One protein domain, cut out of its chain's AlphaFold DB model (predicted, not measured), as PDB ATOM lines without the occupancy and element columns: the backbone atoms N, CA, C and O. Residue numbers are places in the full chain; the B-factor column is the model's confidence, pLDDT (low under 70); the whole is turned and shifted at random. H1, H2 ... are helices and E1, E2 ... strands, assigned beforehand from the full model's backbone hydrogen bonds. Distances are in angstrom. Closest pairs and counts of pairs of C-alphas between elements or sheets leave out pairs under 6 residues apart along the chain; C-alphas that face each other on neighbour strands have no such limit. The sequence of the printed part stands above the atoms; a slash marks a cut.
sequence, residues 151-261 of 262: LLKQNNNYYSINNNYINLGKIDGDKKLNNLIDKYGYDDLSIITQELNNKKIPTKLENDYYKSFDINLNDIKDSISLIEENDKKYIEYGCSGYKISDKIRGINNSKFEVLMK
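This is residues 151 to 261 of the 262 residues of an uncharacterized protein of Clostridium combesii (UniProt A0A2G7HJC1). Two small sheets of four strands stand side by side as two lobes: one has H1 over one face, and the other, with the long strands E4 and E7, is curled like part of a barrel. The printed part starts in the first lobe, crosses by way of H2 to the curled sheet, and returns by way of H3, so that E8 closes the first sheet beside E1. The 111 printed residues hold three named helices and eight named strands, in the order E1 E2 E3 H1 H2 E4 E5 E6 E7 H3 E8, and the class is mixed, helices and strands. Both sheets are antiparallel throughout, in the orders E3 E2 E1 E8 and E5 E4 E7 E6. The whole is compact, with a radius of gyration of the C-alphas of 14.0 A and spans of 36 by 34 by 22 A.

E1, residues 151 to 154, E2, residues 157 to 160, and E3, residues 166 to 169, form a meander, each strand the antiparallel neighbour of the one before. E1 and E2 are a hairpin, with N 159 and O 152 2.7 A apart; E2 and E3 are another, with N 168 and O 158 2.8 A apart. E8, residues 257 to 260, is antiparallel to E1, with N 153 and O 257 at 2.9 A. H1, residues 174 to 184, is on one face of this sheet, an arrangement of two layers, helix over sheet, at a height over the sheet of 8.5 A. It is only just over E1, on which 3 of its 11 C-alphas fall, and runs slantwise to the strands, at 53 degrees to E1 on the local plane. H2, residues 189 to 192, only just touches H3, residues 244 to 249, with 3 pairs of C-alphas within 8 A; the closest C-alphas, of Ile 192 and Ile 244, are 4.9 A apart. H3 only grazes the first sheet, with its residues 244 to 248. In the second sheet, E4, residues 196 to 206, has staggered pairing: its residues 196 to 202 pair with E7, residues 232 to 242, and its residues 203 to 206 with E5, residues 209 to 212. N 201 and O 235 are 2.8 A apart across E4 and E7, and N 204 and O 211 are 2.7 A apart in the hairpin of E4 and E5. E6, residues 224 to 229, forms a hairpin with E7, where N 225 and O 236 are 2.8 A apart. This sheet is strongly twisted. H1 is on it too, with residues 183 to 184; the closest C-alphas of H1 and E4, those of Tyr 184 and Pro 202, are 7.3 A apart. Every O i to N i+4 pair is within hydrogen-bond range in H3 and 6 of 7 are in H1, while H2 is too short for such a pair.

E1 begins with C-alpha 151 at (-5.135, 2.785, 23.271). H1 measures 15.1 A from first to last C-alpha. E4 measures 29.3 A, from C-alpha 196 at (4.097, -12.311, 27.279) to C-alpha 206 at (11.435, 9.917, 9.596). E6 measures 16.0 A, and E7, which bends by 87 degrees at residue 239, measures 23.7 A. E8 ends with C-alpha 260 at (-11.431, 3.356, 20.747).

The C-alphas farthest apart, of Asp 208 and Asn 253, are 40.9 A apart, while those of Leu 151 and Lys 261 are 9.6 A apart. The printed part has no cut. The link from E5 to E6, with 11 residues, is long. The mean pLDDT of the printed part is 91.7, and no printed residue is under 70.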
ATOM      1  N   LEU A 151      -6.213   2.235  22.457       95.06
ATOM      2  CA  LEU A 151      -5.135   2.785  23.271       95.06
ATOM      3  C   LEU A 151      -5.574   2.821  24.727       95.06
ATOM      4  O   LEU A 151      -6.758   2.979  25.024       95.06
ATOM      5  N   LEU A 152      -4.611   2.729  25.638       96.31
ATOM      6  CA  LEU A 152      -4.873   2.996  27.046       96.31
ATOM      7  C   LEU A 152      -4.478   4.422  27.394       96.31
ATOM      8  O   LEU A 152      -3.534   4.967  26.829       96.31
ATOM      9  N   LYS A 153      -5.165   5.012  28.365       95.69
ATOM     10  CA  LYS A 153      -4.790   6.306  28.924       95.69
ATOM     11  C   LYS A 153      -4.667   6.217  30.439       95.69
ATOM     12  O   LYS A 153      -5.568   5.736  31.125       95.69
ATOM     13  N   GLN A 154      -3.530   6.674  30.960       95.62
ATOM     14  CA  GLN A 154      -3.251   6.775  32.396       95.62
ATOM     15  C   GLN A 154      -2.529   8.090  32.689       95.62
ATOM     16  O   GLN A 154      -1.554   8.432  32.026       95.62
ATOM     17  N   ASN A 155      -3.006   8.837  33.691       92.94
ATOM     18  CA  ASN A 155      -2.428  10.127  34.086       92.94
ATOM     19  C   ASN A 155      -2.214  11.100  32.897       92.94
ATOM     20  O   ASN A 155      -1.156  11.713  32.752       92.94
ATOM     21  N   ASN A 156      -3.215  11.198  32.012       90.94
ATOM     22  CA  ASN A 156      -3.208  11.994  30.773       90.94
ATOM     23  C   ASN A 156      -2.193  11.582  29.690       90.94
ATOM     24  O   ASN A 156      -2.138  12.242  28.654       90.94
ATOM     25  N   ASN A 157      -1.427  10.508  29.889       94.44
ATOM     26  CA  ASN A 157      -0.585   9.926  28.848       94.44
ATOM     27  C   ASN A 157      -1.320   8.794  28.131       94.44
ATOM     28  O   ASN A 157      -2.100   8.071  28.754       94.44
ATOM     29  N   TYR A 158      -1.020   8.627  26.848       95.19
ATOM     30  CA  TYR A 158      -1.533   7.553  26.006       95.19
ATOM     31  C   TYR A 158      -0.513   6.421  25.919       95.19
ATOM     32  O   TYR A 158       0.692   6.669  25.882       95.19
ATOM     33  N   TYR A 159      -0.987   5.181  25.863       95.94
ATOM     34  CA  TYR A 159      -0.148   3.995  25.862       95.94
ATOM     35  C   TYR A 159      -0.582   3.010  24.781       95.94
ATOM     36  O   TYR A 159      -1.758   2.646  24.698       95.94
ATOM     37  N   SER A 160       0.384   2.556  23.980       95.12
ATOM     38  CA  SER A 160       0.204   1.388  23.112       95.12
ATOM     39  C   SER A 160       0.335   0.116  23.941       95.12
ATOM     40  O   SER A 160       1.191   0.047  24.827       95.12
ATOM     41  N   ILE A 161      -0.502  -0.873  23.629       95.75
ATOM     42  CA  ILE A 161      -0.532  -2.186  24.286       95.75
ATOM     43  C   ILE A 161      -0.182  -3.343  23.345       95.75
ATOM     44  O   ILE A 161      -0.360  -4.499  23.717       95.75
ATOM     45  N   ASN A 162       0.296  -3.059  22.126       93.38
ATOM     46  CA  ASN A 162       0.664  -4.103  21.170       93.38
ATOM     47  C   ASN A 162       1.938  -4.814  21.632       93.38
ATOM     48  O   ASN A 162       3.047  -4.349  21.373       93.38
ATOM     49  N   ASN A 163       1.752  -5.923  22.344       93.62
ATOM     50  CA  ASN A 163       2.805  -6.786  22.857       93.62
ATOM     51  C   ASN A 163       3.923  -6.021  23.585       93.62
ATOM     52  O   ASN A 163       5.085  -6.393  23.527       93.62
ATOM     53  N   ASN A 164       3.581  -4.894  24.212       95.06
ATOM     54  CA  ASN A 164       4.414  -4.053  25.070       95.06
ATOM     55  C   ASN A 164       3.529  -2.947  25.671       95.06
ATOM     56  O   ASN A 164       2.425  -2.726  25.192       95.06
ATOM     57  N   TYR A 165       4.002  -2.237  26.695       95.25
ATOM     58  CA  TYR A 165       3.307  -1.092  27.287       95.25
ATOM     59  C   TYR A 165       4.129   0.185  27.071       95.25
ATOM     60  O   TYR A 165       5.043   0.488  27.842       95.25
ATOM     61  N   ILE A 166       3.846   0.902  25.980       94.56
ATOM     62  CA  ILE A 166       4.689   2.002  25.479       94.56
ATOM     63  C   ILE A 166       4.011   3.335  25.731       94.56
ATOM     64  O   ILE A 166       2.927   3.572  25.212       94.56
ATOM     65  N   ASN A 167       4.677   4.219  26.473       93.75
ATOM     66  CA  ASN A 167       4.225   5.589  26.681       93.75
ATOM     67  C   ASN A 167       4.380   6.408  25.391       93.75
ATOM     68  O   ASN A 167       5.493   6.633  24.921       93.75
ATOM     69  N   LEU A 168       3.261   6.874  24.847       92.88
ATOM     70  CA  LEU A 168       3.183   7.718  23.653       92.88
ATOM     71  C   LEU A 168       3.141   9.218  24.002       92.88
ATOM     72  O   LEU A 168       3.122  10.060  23.107       92.88
ATOM     73  N   GLY A 169       3.147   9.557  25.294       91.50
ATOM     74  CA  GLY A 169       3.099  10.923  25.808       91.50
ATOM     75  C   GLY A 169       1.684  11.495  25.867       91.50
ATOM     76  O   GLY A 169       0.698  10.760  25.853       91.50
ATOM     77  N   LYS A 170       1.596  12.825  25.960       91.81
ATOM     78  CA  LYS A 170       0.340  13.592  25.929       91.81
ATOM     79  C   LYS A 170       0.055  14.081  24.512       91.81
ATOM     80  O   LYS A 170       0.977  14.281  23.723       91.81
ATOM     81  N   ILE A 171      -1.216  14.317  24.207       85.19
ATOM     82  CA  ILE A 171      -1.665  14.814  22.904       85.19
ATOM     83  C   ILE A 171      -2.653  15.952  23.107       85.19
ATOM     84  O   ILE A 171      -3.592  15.812  23.887       85.19
ATOM     85  N   ASP A 172      -2.471  17.017  22.327       74.81
ATOM     86  CA  ASP A 172      -3.414  18.129  22.227       74.81
ATOM     87  C   ASP A 172      -4.261  18.002  20.948       74.81
ATOM     88  O   ASP A 172      -3.773  18.287  19.843       74.81
ATOM     89  N   GLY A 173      -5.521  17.580  21.110       76.12
ATOM     90  CA  GLY A 173      -6.585  17.611  20.092       76.12
ATOM     91  C   GLY A 173      -6.968  16.265  19.449       76.12
ATOM     92  O   GLY A 173      -6.126  15.398  19.214       76.12
ATOM     93  N   ASP A 174      -8.247  16.132  19.080       75.81
ATOM     94  CA  ASP A 174      -8.872  14.871  18.632       75.81
ATOM     95  C   ASP A 174      -8.302  14.320  17.318       75.81
ATOM     96  O   ASP A 174      -8.048  13.122  17.186       75.81
ATOM     97  N   LYS A 175      -8.005  15.189  16.340       70.56
ATOM     98  CA  LYS A 175      -7.412  14.768  15.054       70.56
ATOM     99  C   LYS A 175      -6.059  14.067  15.245       70.56
ATOM    100  O   LYS A 175      -5.709  13.174  14.478       70.56
ATOM    101  N   LYS A 176      -5.296  14.455  16.272       83.44
ATOM    102  CA  LYS A 176      -4.028  13.798  16.613       83.44
ATOM    103  C   LYS A 176      -4.254  12.473  17.343       83.44
ATOM    104  O   LYS A 176      -3.460  11.559  17.143       83.44
ATOM    105  N   LEU A 177      -5.324  12.353  18.133       87.75
ATOM    106  CA  LEU A 177      -5.696  11.103  18.796       87.75
ATOM    107  C   LEU A 177      -6.076  10.019  17.779       87.75
ATOM    108  O   LEU A 177      -5.545   8.917  17.870       87.75
ATOM    109  N   ASN A 178      -6.892  10.337  16.770       87.12
ATOM    110  CA  ASN A 178      -7.264   9.367  15.728       87.12
ATOM    111  C   ASN A 178      -6.039   8.825  14.984       87.12
ATOM    112  O   ASN A 178      -5.870   7.615  14.871       87.12
ATOM    113  N   ASN A 179      -5.124   9.709  14.577       87.81
ATOM    114  CA  ASN A 179      -3.865   9.291  13.958       87.81
ATOM    115  C   ASN A 179      -3.014   8.419  14.897       87.81
ATOM    116  O   ASN A 179      -2.286   7.541  14.434       87.81
ATOM    117  N   LEU A 180      -3.071   8.664  16.212       89.75
ATOM    118  CA  LEU A 180      -2.362   7.849  17.194       89.75
ATOM    119  C   LEU A 180      -2.988   6.457  17.326       89.75
ATOM    120  O   LEU A 180      -2.245   5.480  17.376       89.75
ATOM    121  N   ILE A 181      -4.320   6.369  17.357       89.88
ATOM    122  CA  ILE A 181      -5.069   5.107  17.389       89.88
ATOM    123  C   ILE A 181      -4.756   4.288  16.136       89.88
ATOM    124  O   ILE A 181      -4.314   3.148  16.250       89.88
ATOM    125  N   ASP A 182      -4.868   4.892  14.952       86.62
ATOM    126  CA  ASP A 182      -4.614   4.208  13.681       86.62
ATOM    127  C   ASP A 182      -3.158   3.714  13.593       86.62
ATOM    128  O   ASP A 182      -2.876   2.647  13.045       86.62
ATOM    129  N   LYS A 183      -2.204   4.455  14.173       88.56
ATOM    130  CA  LYS A 183      -0.779   4.111  14.118       88.56
ATOM    131  C   LYS A 183      -0.344   3.106  15.184       88.56
ATOM    132  O   LYS A 183       0.297   2.109  14.851       88.56
ATOM    133  N   TYR A 184      -0.672   3.363  16.446       91.44
ATOM    134  CA  TYR A 184      -0.131   2.659  17.614       91.44
ATOM    135  C   TYR A 184      -1.177   1.887  18.413       91.44
ATOM    136  O   TYR A 184      -0.819   1.221  19.388       91.44
ATOM    137  N   GLY A 185      -2.451   1.992  18.049       91.50
ATOM    138  CA  GLY A 185      -3.498   1.223  18.690       91.50
ATOM    139  C   GLY A 185      -3.381  -0.264  18.376       91.50
ATOM    140  O   GLY A 185      -2.709  -0.688  17.431       91.50
ATOM    141  N   TYR A 186      -4.014  -1.058  19.227       91.44
ATOM    142  CA  TYR A 186      -4.021  -2.509  19.140       91.44
ATOM    143  C   TYR A 186      -5.447  -3.017  19.262       91.44
ATOM    144  O   TYR A 186      -6.212  -2.475  20.042       91.44
ATOM    145  N   ASP A 187      -5.810  -4.026  18.493       87.62
ATOM    146  CA  ASP A 187      -7.187  -4.476  18.263       87.62
ATOM    147  C   ASP A 187      -7.680  -5.551  19.249       87.62
ATOM    148  O   ASP A 187      -8.836  -5.968  19.181       87.62
ATOM    149  N   ASP A 188      -6.842  -5.992  20.193       86.88
ATOM    150  CA  ASP A 188      -7.219  -6.987  21.202       86.88
ATOM    151  C   ASP A 188      -6.831  -6.566  22.630       86.88
ATOM    152  O   ASP A 188      -5.672  -6.615  23.035       86.88
ATOM    153  N   LEU A 189      -7.828  -6.206  23.444       91.44
ATOM    154  CA  LEU A 189      -7.638  -5.859  24.860       91.44
ATOM    155  C   LEU A 189      -7.245  -7.055  25.738       91.44
ATOM    156  O   LEU A 189      -6.763  -6.852  26.856       91.44
ATOM    157  N   SER A 190      -7.437  -8.296  25.278       89.88
ATOM    158  CA  SER A 190      -7.124  -9.484  26.076       89.88
ATOM    159  C   SER A 190      -5.634  -9.554  26.441       89.88
ATOM    160  O   SER A 190      -5.291 -10.017  27.536       89.88
ATOM    161  N   ILE A 191      -4.774  -8.961  25.602       94.00
ATOM    162  CA  ILE A 191      -3.325  -8.824  25.800       94.00
ATOM    163  C   ILE A 191      -2.942  -8.167  27.131       94.00
ATOM    164  O   ILE A 191      -1.876  -8.439  27.676       94.00
ATOM    165  N   ILE A 192      -3.831  -7.355  27.721       96.38
ATOM    166  CA  ILE A 192      -3.610  -6.721  29.031       96.38
ATOM    167  C   ILE A 192      -3.364  -7.775  30.126       96.38
ATOM    168  O   ILE A 192      -2.595  -7.556  31.070       96.38
ATOM    169  N   THR A 193      -4.025  -8.924  29.999       95.12
ATOM    170  CA  THR A 193      -4.023 -10.002  30.999       95.12
ATOM    171  C   THR A 193      -3.174 -11.209  30.606       95.12
ATOM    172  O   THR A 193      -2.893 -12.050  31.466       95.12
ATOM    173  N   GLN A 194      -2.753 -11.287  29.342       94.00
ATOM    174  CA  GLN A 194      -1.910 -12.362  28.826       94.00
ATOM    175  C   GLN A 194      -0.486 -12.267  29.385       94.00
ATOM    176  O   GLN A 194       0.017 -11.177  29.661       94.00
ATOM    177  N   GLU A 195       0.147 -13.425  29.572       95.94
ATOM    178  CA  GLU A 195       1.573 -13.522  29.880       95.94
ATOM    179  C   GLU A 195       2.370 -13.522  28.578       95.94
ATOM    180  O   GLU A 195       2.098 -14.318  27.682       95.94
ATOM    181  N   LEU A 196       3.321 -12.599  28.479       95.62
ATOM    182  CA  LEU A 196       4.097 -12.311  27.279       95.62
ATOM    183  C   LEU A 196       5.576 -12.557  27.563       95.62
ATOM    184  O   LEU A 196       6.055 -12.261  28.656       95.62
ATOM    185  N   ASN A 197       6.307 -13.069  26.579       95.75
ATOM    186  CA  ASN A 197       7.745 -13.353  26.661       95.75
ATOM    187  C   ASN A 197       8.553 -12.646  25.561       95.75
ATOM    188  O   ASN A 197       9.759 -12.844  25.431       95.75
ATOM    189  N   ASN A 198       7.909 -11.792  24.781       95.31
ATOM    190  CA  ASN A 198       8.508 -10.950  23.761       95.31
ATOM    191  C   ASN A 198       7.918  -9.543  23.859       95.31
ATOM    192  O   ASN A 198       6.810  -9.352  24.357       95.31
ATOM    193  N   LYS A 199       8.682  -8.551  23.403       95.50
ATOM    194  CA  LYS A 199       8.225  -7.165  23.300       95.50
ATOM    195  C   LYS A 199       8.230  -6.717  21.853       95.50
ATOM    196  O   LYS A 199       9.247  -6.875  21.183       95.50
ATOM    197  N   LYS A 200       7.146  -6.076  21.410       94.94
ATOM    198  CA  LYS A 200       7.086  -5.379  20.114       94.94
ATOM    199  C   LYS A 200       7.238  -3.872  20.301       94.94
ATOM    200  O   LYS A 200       6.513  -3.243  21.072       94.94
ATOM    201  N   ILE A 201       8.189  -3.280  19.581       95.06
ATOM    202  CA  ILE A 201       8.464  -1.842  19.571       95.06
ATOM    203  C   ILE A 201       8.101  -1.278  18.195       95.06
ATOM    204  O   ILE A 201       8.775  -1.602  17.217       95.06
ATOM    205  N   PRO A 202       7.074  -0.423  18.077       93.38
ATOM    206  CA  PRO A 202       6.711   0.176  16.807       93.38
ATOM    207  C   PRO A 202       7.805   1.122  16.322       93.38
ATOM    208  O   PRO A 202       8.483   1.795  17.105       93.38
ATOM    209  N   THR A 203       7.945   1.200  15.005       92.44
ATOM    210  CA  THR A 203       8.859   2.135  14.348       92.44
ATOM    211  C   THR A 203       8.093   3.321  13.755       92.44
ATOM    212  O   THR A 203       6.870   3.310  13.588       92.44
ATOM    213  N   LYS A 204       8.817   4.396  13.462       90.06
ATOM    214  CA  LYS A 204       8.332   5.590  12.781       90.06
ATOM    215  C   LYS A 204       9.290   5.916  11.645       90.06
ATOM    216  O   LYS A 204      10.484   6.048  11.878       90.06
ATOM    217  N   LEU A 205       8.751   6.063  10.440       88.25
ATOM    218  CA  LEU A 205       9.488   6.604   9.304       88.25
ATOM    219  C   LEU A 205       9.718   8.108   9.523       88.25
ATOM    220  O   LEU A 205       8.762   8.859   9.731       88.25
ATOM    221  N   GLU A 206      10.978   8.529   9.511       90.75
ATOM    222  CA  GLU A 206      11.435   9.917   9.596       90.75
ATOM    223  C   GLU A 206      12.507  10.120   8.517       90.75
ATOM    224  O   GLU A 206      13.524   9.442   8.550       90.75
ATOM    225  N   ASN A 207      12.287  11.031   7.561       88.31
ATOM    226  CA  ASN A 207      13.262  11.384   6.511       88.31
ATOM    227  C   ASN A 207      13.942  10.161   5.850       88.31
ATOM    228  O   ASN A 207      15.166  10.056   5.850       88.31
ATOM    229  N   ASP A 208      13.136   9.230   5.329       91.25
ATOM    230  CA  ASP A 208      13.561   8.006   4.624       91.25
ATOM    231  C   ASP A 208      14.279   6.928   5.459       91.25
ATOM    232  O   ASP A 208      14.729   5.921   4.911       91.25
ATOM    233  N   TYR A 209      14.319   7.052   6.789       90.44
ATOM    234  CA  TYR A 209      14.762   5.976   7.682       90.44
ATOM    235  C   TYR A 209      13.748   5.682   8.790       90.44
ATOM    236  O   TYR A 209      12.936   6.518   9.181       90.44
ATOM    237  N   TYR A 210      13.778   4.457   9.312       91.31
ATOM    238  CA  TYR A 210      12.915   4.041  10.415       91.31
ATOM    239  C   TYR A 210      13.610   4.266  11.758       91.31
ATOM    240  O   TYR A 210      14.759   3.874  11.949       91.31
ATOM    241  N   LYS A 211      12.880   4.845  12.709       92.88
ATOM    242  CA  LYS A 211      13.300   5.043  14.097       92.88
ATOM    243  C   LYS A 211      12.327   4.339  15.039       92.88
ATOM    244  O   LYS A 211      11.119   4.542  14.937       92.88
ATOM    245  N   SER A 212      12.819   3.505  15.947       92.12
ATOM    246  CA  SER A 212      12.007   2.886  17.002       92.12
ATOM    247  C   SER A 212      11.919   3.779  18.243       92.12
ATOM    248  O   SER A 212      12.668   4.748  18.379       92.12
ATOM    249  N   PHE A 213      11.035   3.425  19.177       87.75
ATOM    250  CA  PHE A 213      11.145   3.910  20.558       87.75
ATOM    251  C   PHE A 213      12.406   3.345  21.230       87.75
ATOM    252  O   PHE A 213      13.008   2.397  20.717       87.75
ATOM    253  N   ASP A 214      12.790   3.925  22.368       87.06
ATOM    254  CA  ASP A 214      13.972   3.511  23.127       87.06
ATOM    255  C   ASP A 214      13.903   2.019  23.486       87.06
ATOM    256  O   ASP A 214      13.012   1.561  24.207       87.06
ATOM    257  N   ILE A 215      14.859   1.251  22.961       90.75
ATOM    258  CA  ILE A 215      15.022  -0.172  23.254       90.75
ATOM    259  C   ILE A 215      15.961  -0.298  24.452       90.75
ATOM    260  O   ILE A 215      17.109   0.141  24.406       90.75
ATOM    261  N   ASN A 216      15.485  -0.924  25.527       90.06
ATOM    262  CA  ASN A 216      16.295  -1.177  26.712       90.06
ATOM    263  C   ASN A 216      17.046  -2.507  26.571       90.06
ATOM    264  O   ASN A 216      16.447  -3.570  26.713       90.06
ATOM    265  N   LEU A 217      18.363  -2.450  26.359       92.62
ATOM    266  CA  LEU A 217      19.211  -3.642  26.226       92.62
ATOM    267  C   LEU A 217      19.107  -4.589  27.436       92.62
ATOM    268  O   LEU A 217      19.223  -5.799  27.278       92.62
ATOM    269  N   ASN A 218      18.824  -4.063  28.633       93.81
ATOM    270  CA  ASN A 218      18.680  -4.882  29.842       93.81
ATOM    271  C   ASN A 218      17.443  -5.799  29.812       93.81
ATOM    272  O   ASN A 218      17.421  -6.825  30.504       93.81
ATOM    273  N   ASP A 219      16.428  -5.439  29.022       91.94
ATOM    274  CA  ASP A 219      15.198  -6.219  28.871       91.94
ATOM    275  C   ASP A 219      15.379  -7.390  27.895       91.94
ATOM    276  O   ASP A 219      14.634  -8.368  27.980       91.94
ATOM    277  N   ILE A 220      16.359  -7.309  26.991       95.31
ATOM    278  CA  ILE A 220      16.600  -8.313  25.954       95.31
ATOM    279  C   ILE A 220      17.217  -9.562  26.592       95.31
ATOM    280  O   ILE A 220      18.212  -9.485  27.319       95.31
ATOM    281  N   LYS A 221      16.604 -10.720  26.342       96.00
ATOM    282  CA  LYS A 221      17.075 -12.038  26.808       96.00
ATOM    283  C   LYS A 221      17.352 -13.019  25.679       96.00
ATOM    284  O   LYS A 221      17.933 -14.067  25.935       96.00
ATOM    285  N   ASP A 222      16.945 -12.679  24.466       93.62
ATOM    286  CA  ASP A 222      17.062 -13.536  23.294       93.62
ATOM    287  C   ASP A 222      17.242 -12.669  22.032       93.62
ATOM    288  O   ASP A 222      17.605 -11.494  22.124       93.62
ATOM    289  N   SER A 223      17.004 -13.247  20.857       91.88
ATOM    290  CA  SER A 223      17.078 -12.595  19.557       91.88
ATOM    291  C   SER A 223      16.303 -11.273  19.485       91.88
ATOM    292  O   SER A 223      15.269 -11.076  20.125       91.88
ATOM    293  N   ILE A 224      16.843 -10.367  18.668       95.88
ATOM    294  CA  ILE A 224      16.228  -9.110  18.242       95.88
ATOM    295  C   ILE A 224      16.023  -9.183  16.730       95.88
ATOM    296  O   ILE A 224      16.910  -9.629  16.002       95.88
ATOM    297  N   SER A 225      14.847  -8.805  16.246       95.88
ATOM    298  CA  SER A 225      14.470  -8.934  14.837       95.88
ATOM    299  C   SER A 225      13.578  -7.783  14.387       95.88
ATOM    300  O   SER A 225      12.826  -7.209  15.172       95.88
ATOM    301  N   LEU A 226      13.667  -7.443  13.102       95.38
ATOM    302  CA  LEU A 226      12.700  -6.580  12.433       95.38
ATOM    303  C   LEU A 226      11.552  -7.458  11.926       95.38
ATOM    304  O   LEU A 226      11.801  -8.423  11.206       95.38
ATOM    305  N   ILE A 227      10.318  -7.100  12.269       93.94
ATOM    306  CA  ILE A 227       9.105  -7.760  11.773       93.94
ATOM    307  C   ILE A 227       8.186  -6.739  11.101       93.94
ATOM    308  O   ILE A 227       8.244  -5.541  11.400       93.94
ATOM    309  N   GLU A 228       7.326  -7.214  10.205       89.12
ATOM    310  CA  GLU A 228       6.356  -6.397   9.480       89.12
ATOM    311  C   GLU A 228       4.967  -7.036   9.563       89.12
ATOM    312  O   GLU A 228       4.796  -8.207   9.231       89.12
ATOM    313  N   GLU A 229       3.989  -6.274  10.053       81.12
ATOM    314  CA  GLU A 229       2.600  -6.704  10.246       81.12
ATOM    315  C   GLU A 229       1.669  -5.560   9.835       81.12
ATOM    316  O   GLU A 229       1.808  -4.448  10.345       81.12
ATOM    317  N   ASN A 230       0.706  -5.819   8.942       76.62
ATOM    318  CA  ASN A 230      -0.259  -4.819   8.455       76.62
ATOM    319  C   ASN A 230       0.415  -3.520   7.957       76.62
ATOM    320  O   ASN A 230       0.068  -2.429   8.413       76.62
ATOM    321  N   ASP A 231       1.438  -3.650   7.102       80.19
ATOM    322  CA  ASP A 231       2.262  -2.549   6.565       80.19
ATOM    323  C   ASP A 231       2.968  -1.687   7.636       80.19
ATOM    324  O   ASP A 231       3.424  -0.567   7.378       80.19
ATOM    325  N   LYS A 232       3.078  -2.194   8.872       85.56
ATOM    326  CA  LYS A 232       3.791  -1.551   9.981       85.56
ATOM    327  C   LYS A 232       5.013  -2.368  10.362       85.56
ATOM    328  O   LYS A 232       4.946  -3.582  10.531       85.56
ATOM    329  N   LYS A 233       6.129  -1.675  10.581       91.94
ATOM    330  CA  LYS A 233       7.393  -2.281  11.007       91.94
ATOM    331  C   LYS A 233       7.594  -2.165  12.510       91.94
ATOM    332  O   LYS A 233       7.399  -1.088  13.090       91.94
ATOM    333  N   TYR A 234       8.065  -3.245  13.118       95.12
ATOM    334  CA  TYR A 234       8.363  -3.327  14.542       95.12
ATOM    335  C   TYR A 234       9.746  -3.923  14.764       95.12
ATOM    336  O   TYR A 234      10.190  -4.788  14.015       95.12
ATOM    337  N   ILE A 235      10.399  -3.491  15.837       96.06
ATOM    338  CA  ILE A 235      11.497  -4.249  16.425       96.06
ATOM    339  C   ILE A 235      10.897  -5.181  17.468       96.06
ATOM    340  O   ILE A 235      10.262  -4.714  18.415       96.06
ATOM    341  N   GLU A 236      11.083  -6.480  17.294       96.19
ATOM    342  CA  GLU A 236      10.687  -7.497  18.259       96.19
ATOM    343  C   GLU A 236      11.922  -8.089  18.931       96.19
ATOM    344  O   GLU A 236      12.946  -8.310  18.283       96.19
ATOM    345  N   TYR A 237      11.841  -8.331  20.237       96.50
ATOM    346  CA  TYR A 237      12.877  -9.056  20.961       96.50
ATOM    347  C   TYR A 237      12.304  -9.934  22.072       96.50
ATOM    348  O   TYR A 237      11.300  -9.587  22.703       96.50
ATOM    349  N   GLY A 238      12.967 -11.062  22.336       96.50
ATOM    350  CA  GLY A 238      12.637 -11.939  23.460       96.50
ATOM    351  C   GLY A 238      13.057 -11.340  24.806       96.50
ATOM    352  O   GLY A 238      14.108 -10.701  24.923       96.50
ATOM    353  N   CYS A 239      12.235 -11.537  25.835       95.06
ATOM    354  CA  CYS A 239      12.444 -11.018  27.186       95.06
ATOM    355  C   CYS A 239      11.908 -11.984  28.261       95.06
ATOM    356  O   CYS A 239      11.338 -13.032  27.964       95.06
ATOM    357  N   SER A 240      12.109 -11.651  29.537       95.25
ATOM    358  CA  SER A 240      11.497 -12.402  30.641       95.25
ATOM    359  C   SER A 240       9.973 -12.229  30.662       95.25
ATOM    360  O   SER A 240       9.472 -11.165  30.304       95.25
ATOM    361  N   GLY A 241       9.257 -13.257  31.133       95.38
ATOM    362  CA  GLY A 241       7.794 -13.257  31.240       95.38
ATOM    363  C   GLY A 241       7.242 -12.028  31.971       95.38
ATOM    364  O   GLY A 241       7.735 -11.668  33.043       95.38
ATOM    365  N   TYR A 242       6.232 -11.372  31.400       95.94
ATOM    366  CA  TYR A 242       5.575 -10.207  31.997       95.94
ATOM    367  C   TYR A 242       4.105 -10.092  31.577       95.94
ATOM    368  O   TYR A 242       3.663 -10.719  30.616       95.94
ATOM    369  N   LYS A 243       3.344  -9.244  32.281       97.00
ATOM    370  CA  LYS A 243       1.987  -8.844  31.886       97.00
ATOM    371  C   LYS A 243       1.898  -7.333  31.755       97.00
ATOM    372  O   LYS A 243       2.466  -6.588  32.555       97.00
ATOM    373  N   ILE A 244       1.126  -6.857  30.782       97.44
ATOM    374  CA  ILE A 244       0.848  -5.421  30.637       97.44
ATOM    375  C   ILE A 244       0.093  -4.890  31.868       97.44
ATOM    376  O   ILE A 244       0.375  -3.788  32.338       97.44
ATOM    377  N   SER A 245      -0.799  -5.693  32.456       97.12
ATOM    378  CA  SER A 245      -1.506  -5.347  33.697       97.12
ATOM    379  C   SER A 245      -0.583  -4.991  34.869       97.12
ATOM    380  O   SER A 245      -0.936  -4.115  35.656       97.12
ATOM    381  N   ASP A 246       0.616  -5.572  34.966       96.56
ATOM    382  CA  ASP A 246       1.577  -5.208  36.016       96.56
ATOM    383  C   ASP A 246       2.126  -3.789  35.822       96.56
ATOM    384  O   ASP A 246       2.325  -3.058  36.792       96.56
ATOM    385  N   LYS A 247       2.293  -3.353  34.566       95.56
ATOM    386  CA  LYS A 247       2.675  -1.970  34.239       95.56
ATOM    387  C   LYS A 247       1.545  -0.989  34.544       95.56
ATOM    388  O   LYS A 247       1.800   0.057  35.136       95.56
ATOM    389  N   ILE A 248       0.305  -1.357  34.217       96.50
ATOM    390  CA  ILE A 248      -0.890  -0.549  34.510       96.50
ATOM    391  C   ILE A 248      -1.049  -0.325  36.016       96.50
ATOM    392  O   ILE A 248      -1.331   0.796  36.444       96.50
ATOM    393  N   ARG A 249      -0.848  -1.373  36.832       96.06
ATOM    394  CA  ARG A 249      -0.964  -1.294  38.298       96.06
ATOM    395  C   ARG A 249      -0.012  -0.273  38.917       96.06
ATOM    396  O   ARG A 249      -0.368   0.344  39.919       96.06
ATOM    397  N   GLY A 250       1.151  -0.064  38.300       94.12
ATOM    398  CA  GLY A 250       2.159   0.897  38.748       94.12
ATOM    399  C   GLY A 250       1.801   2.373  38.533       94.12
ATOM    400  O   GLY A 250       2.566   3.234  38.957       94.12
ATOM    401  N   ILE A 251       0.678   2.694  37.875       92.06
ATOM    402  CA  ILE A 251       0.316   4.068  37.489       92.06
ATOM    403  C   ILE A 251      -1.137   4.370  37.885       92.06
ATOM    404  O   ILE A 251      -2.005   3.501  37.841       92.06
ATOM    405  N   ASN A 252      -1.417   5.628  38.253       88.06
ATOM    406  CA  ASN A 252      -2.775   6.170  38.414       88.06
ATOM    407  C   ASN A 252      -3.700   5.309  39.305       88.06
ATOM    408  O   ASN A 252      -4.834   5.012  38.933       88.06
ATOM    409  N   ASN A 253      -3.206   4.861  40.465       90.75
ATOM    410  CA  ASN A 253      -3.941   3.984  41.388       90.75
ATOM    411  C   ASN A 253      -4.541   2.743  40.694       90.75
ATOM    412  O   ASN A 253      -5.672   2.354  40.981       90.75
ATOM    413  N   SER A 254      -3.802   2.156  39.743       92.38
ATOM    414  CA  SER A 254      -4.223   1.001  38.936       92.38
ATOM    415  C   SER A 254      -5.444   1.239  38.032       92.38
ATOM    416  O   SER A 254      -6.001   0.282  37.495       92.38
ATOM    417  N   LYS A 255      -5.865   2.495  37.832       95.31
ATOM    418  CA  LYS A 255      -6.974   2.868  36.943       95.31
ATOM    419  C   LYS A 255      -6.459   3.325  35.581       95.31
ATOM    420  O   LYS A 255      -5.451   4.032  35.492       95.31
ATOM    421  N   PHE A 256      -7.197   2.982  34.533       96.56
ATOM    422  CA  PHE A 256      -6.927   3.373  33.153       96.56
ATOM    423  C   PHE A 256      -8.233   3.600  32.390       96.56
ATOM    424  O   PHE A 256      -9.274   3.057  32.754       96.56
ATOM    425  N   GLU A 257      -8.161   4.406  31.337       96.31
ATOM    426  CA  GLU A 257      -9.223   4.574  30.345       96.31
ATOM    427  C   GLU A 257      -8.858   3.762  29.093       96.31
ATOM    428  O   GLU A 257      -7.683   3.691  28.726       96.31
ATOM    429  N   VAL A 258      -9.853   3.161  28.438       95.38
ATOM    430  CA  VAL A 258      -9.705   2.555  27.108       95.38
ATOM    431  C   VAL A 258     -10.270   3.531  26.090       95.38
ATOM    432  O   VAL A 258     -11.402   3.984  26.236       95.38
ATOM    433  N   LEU A 259      -9.484   3.844  25.067       93.00
ATOM    434  CA  LEU A 259      -9.892   4.706  23.967       93.00
ATOM    435  C   LEU A 259     -10.010   3.872  22.703       93.00
ATOM    436  O   LEU A 259      -9.092   3.121  22.383       93.00
ATOM    437  N   MET A 260     -11.126   4.028  22.003       87.50
ATOM    438  CA  MET A 260     -11.431   3.356  20.747       87.50
ATOM    439  C   MET A 260     -12.052   4.346  19.769       87.50
ATOM    440  O   MET A 260     -12.636   5.348  20.182       87.50
ATOM    441  N   LYS A 261     -11.903   4.052  18.483       77.62
ATOM    442  CA  LYS A 261     -12.500   4.792  17.371       77.62
ATOM    443  C   LYS A 261     -13.673   3.970  16.826       77.62
ATOM    444  O   LYS A 261     -13.551   2.748  16.778       77.62
TER     445      LYS A 261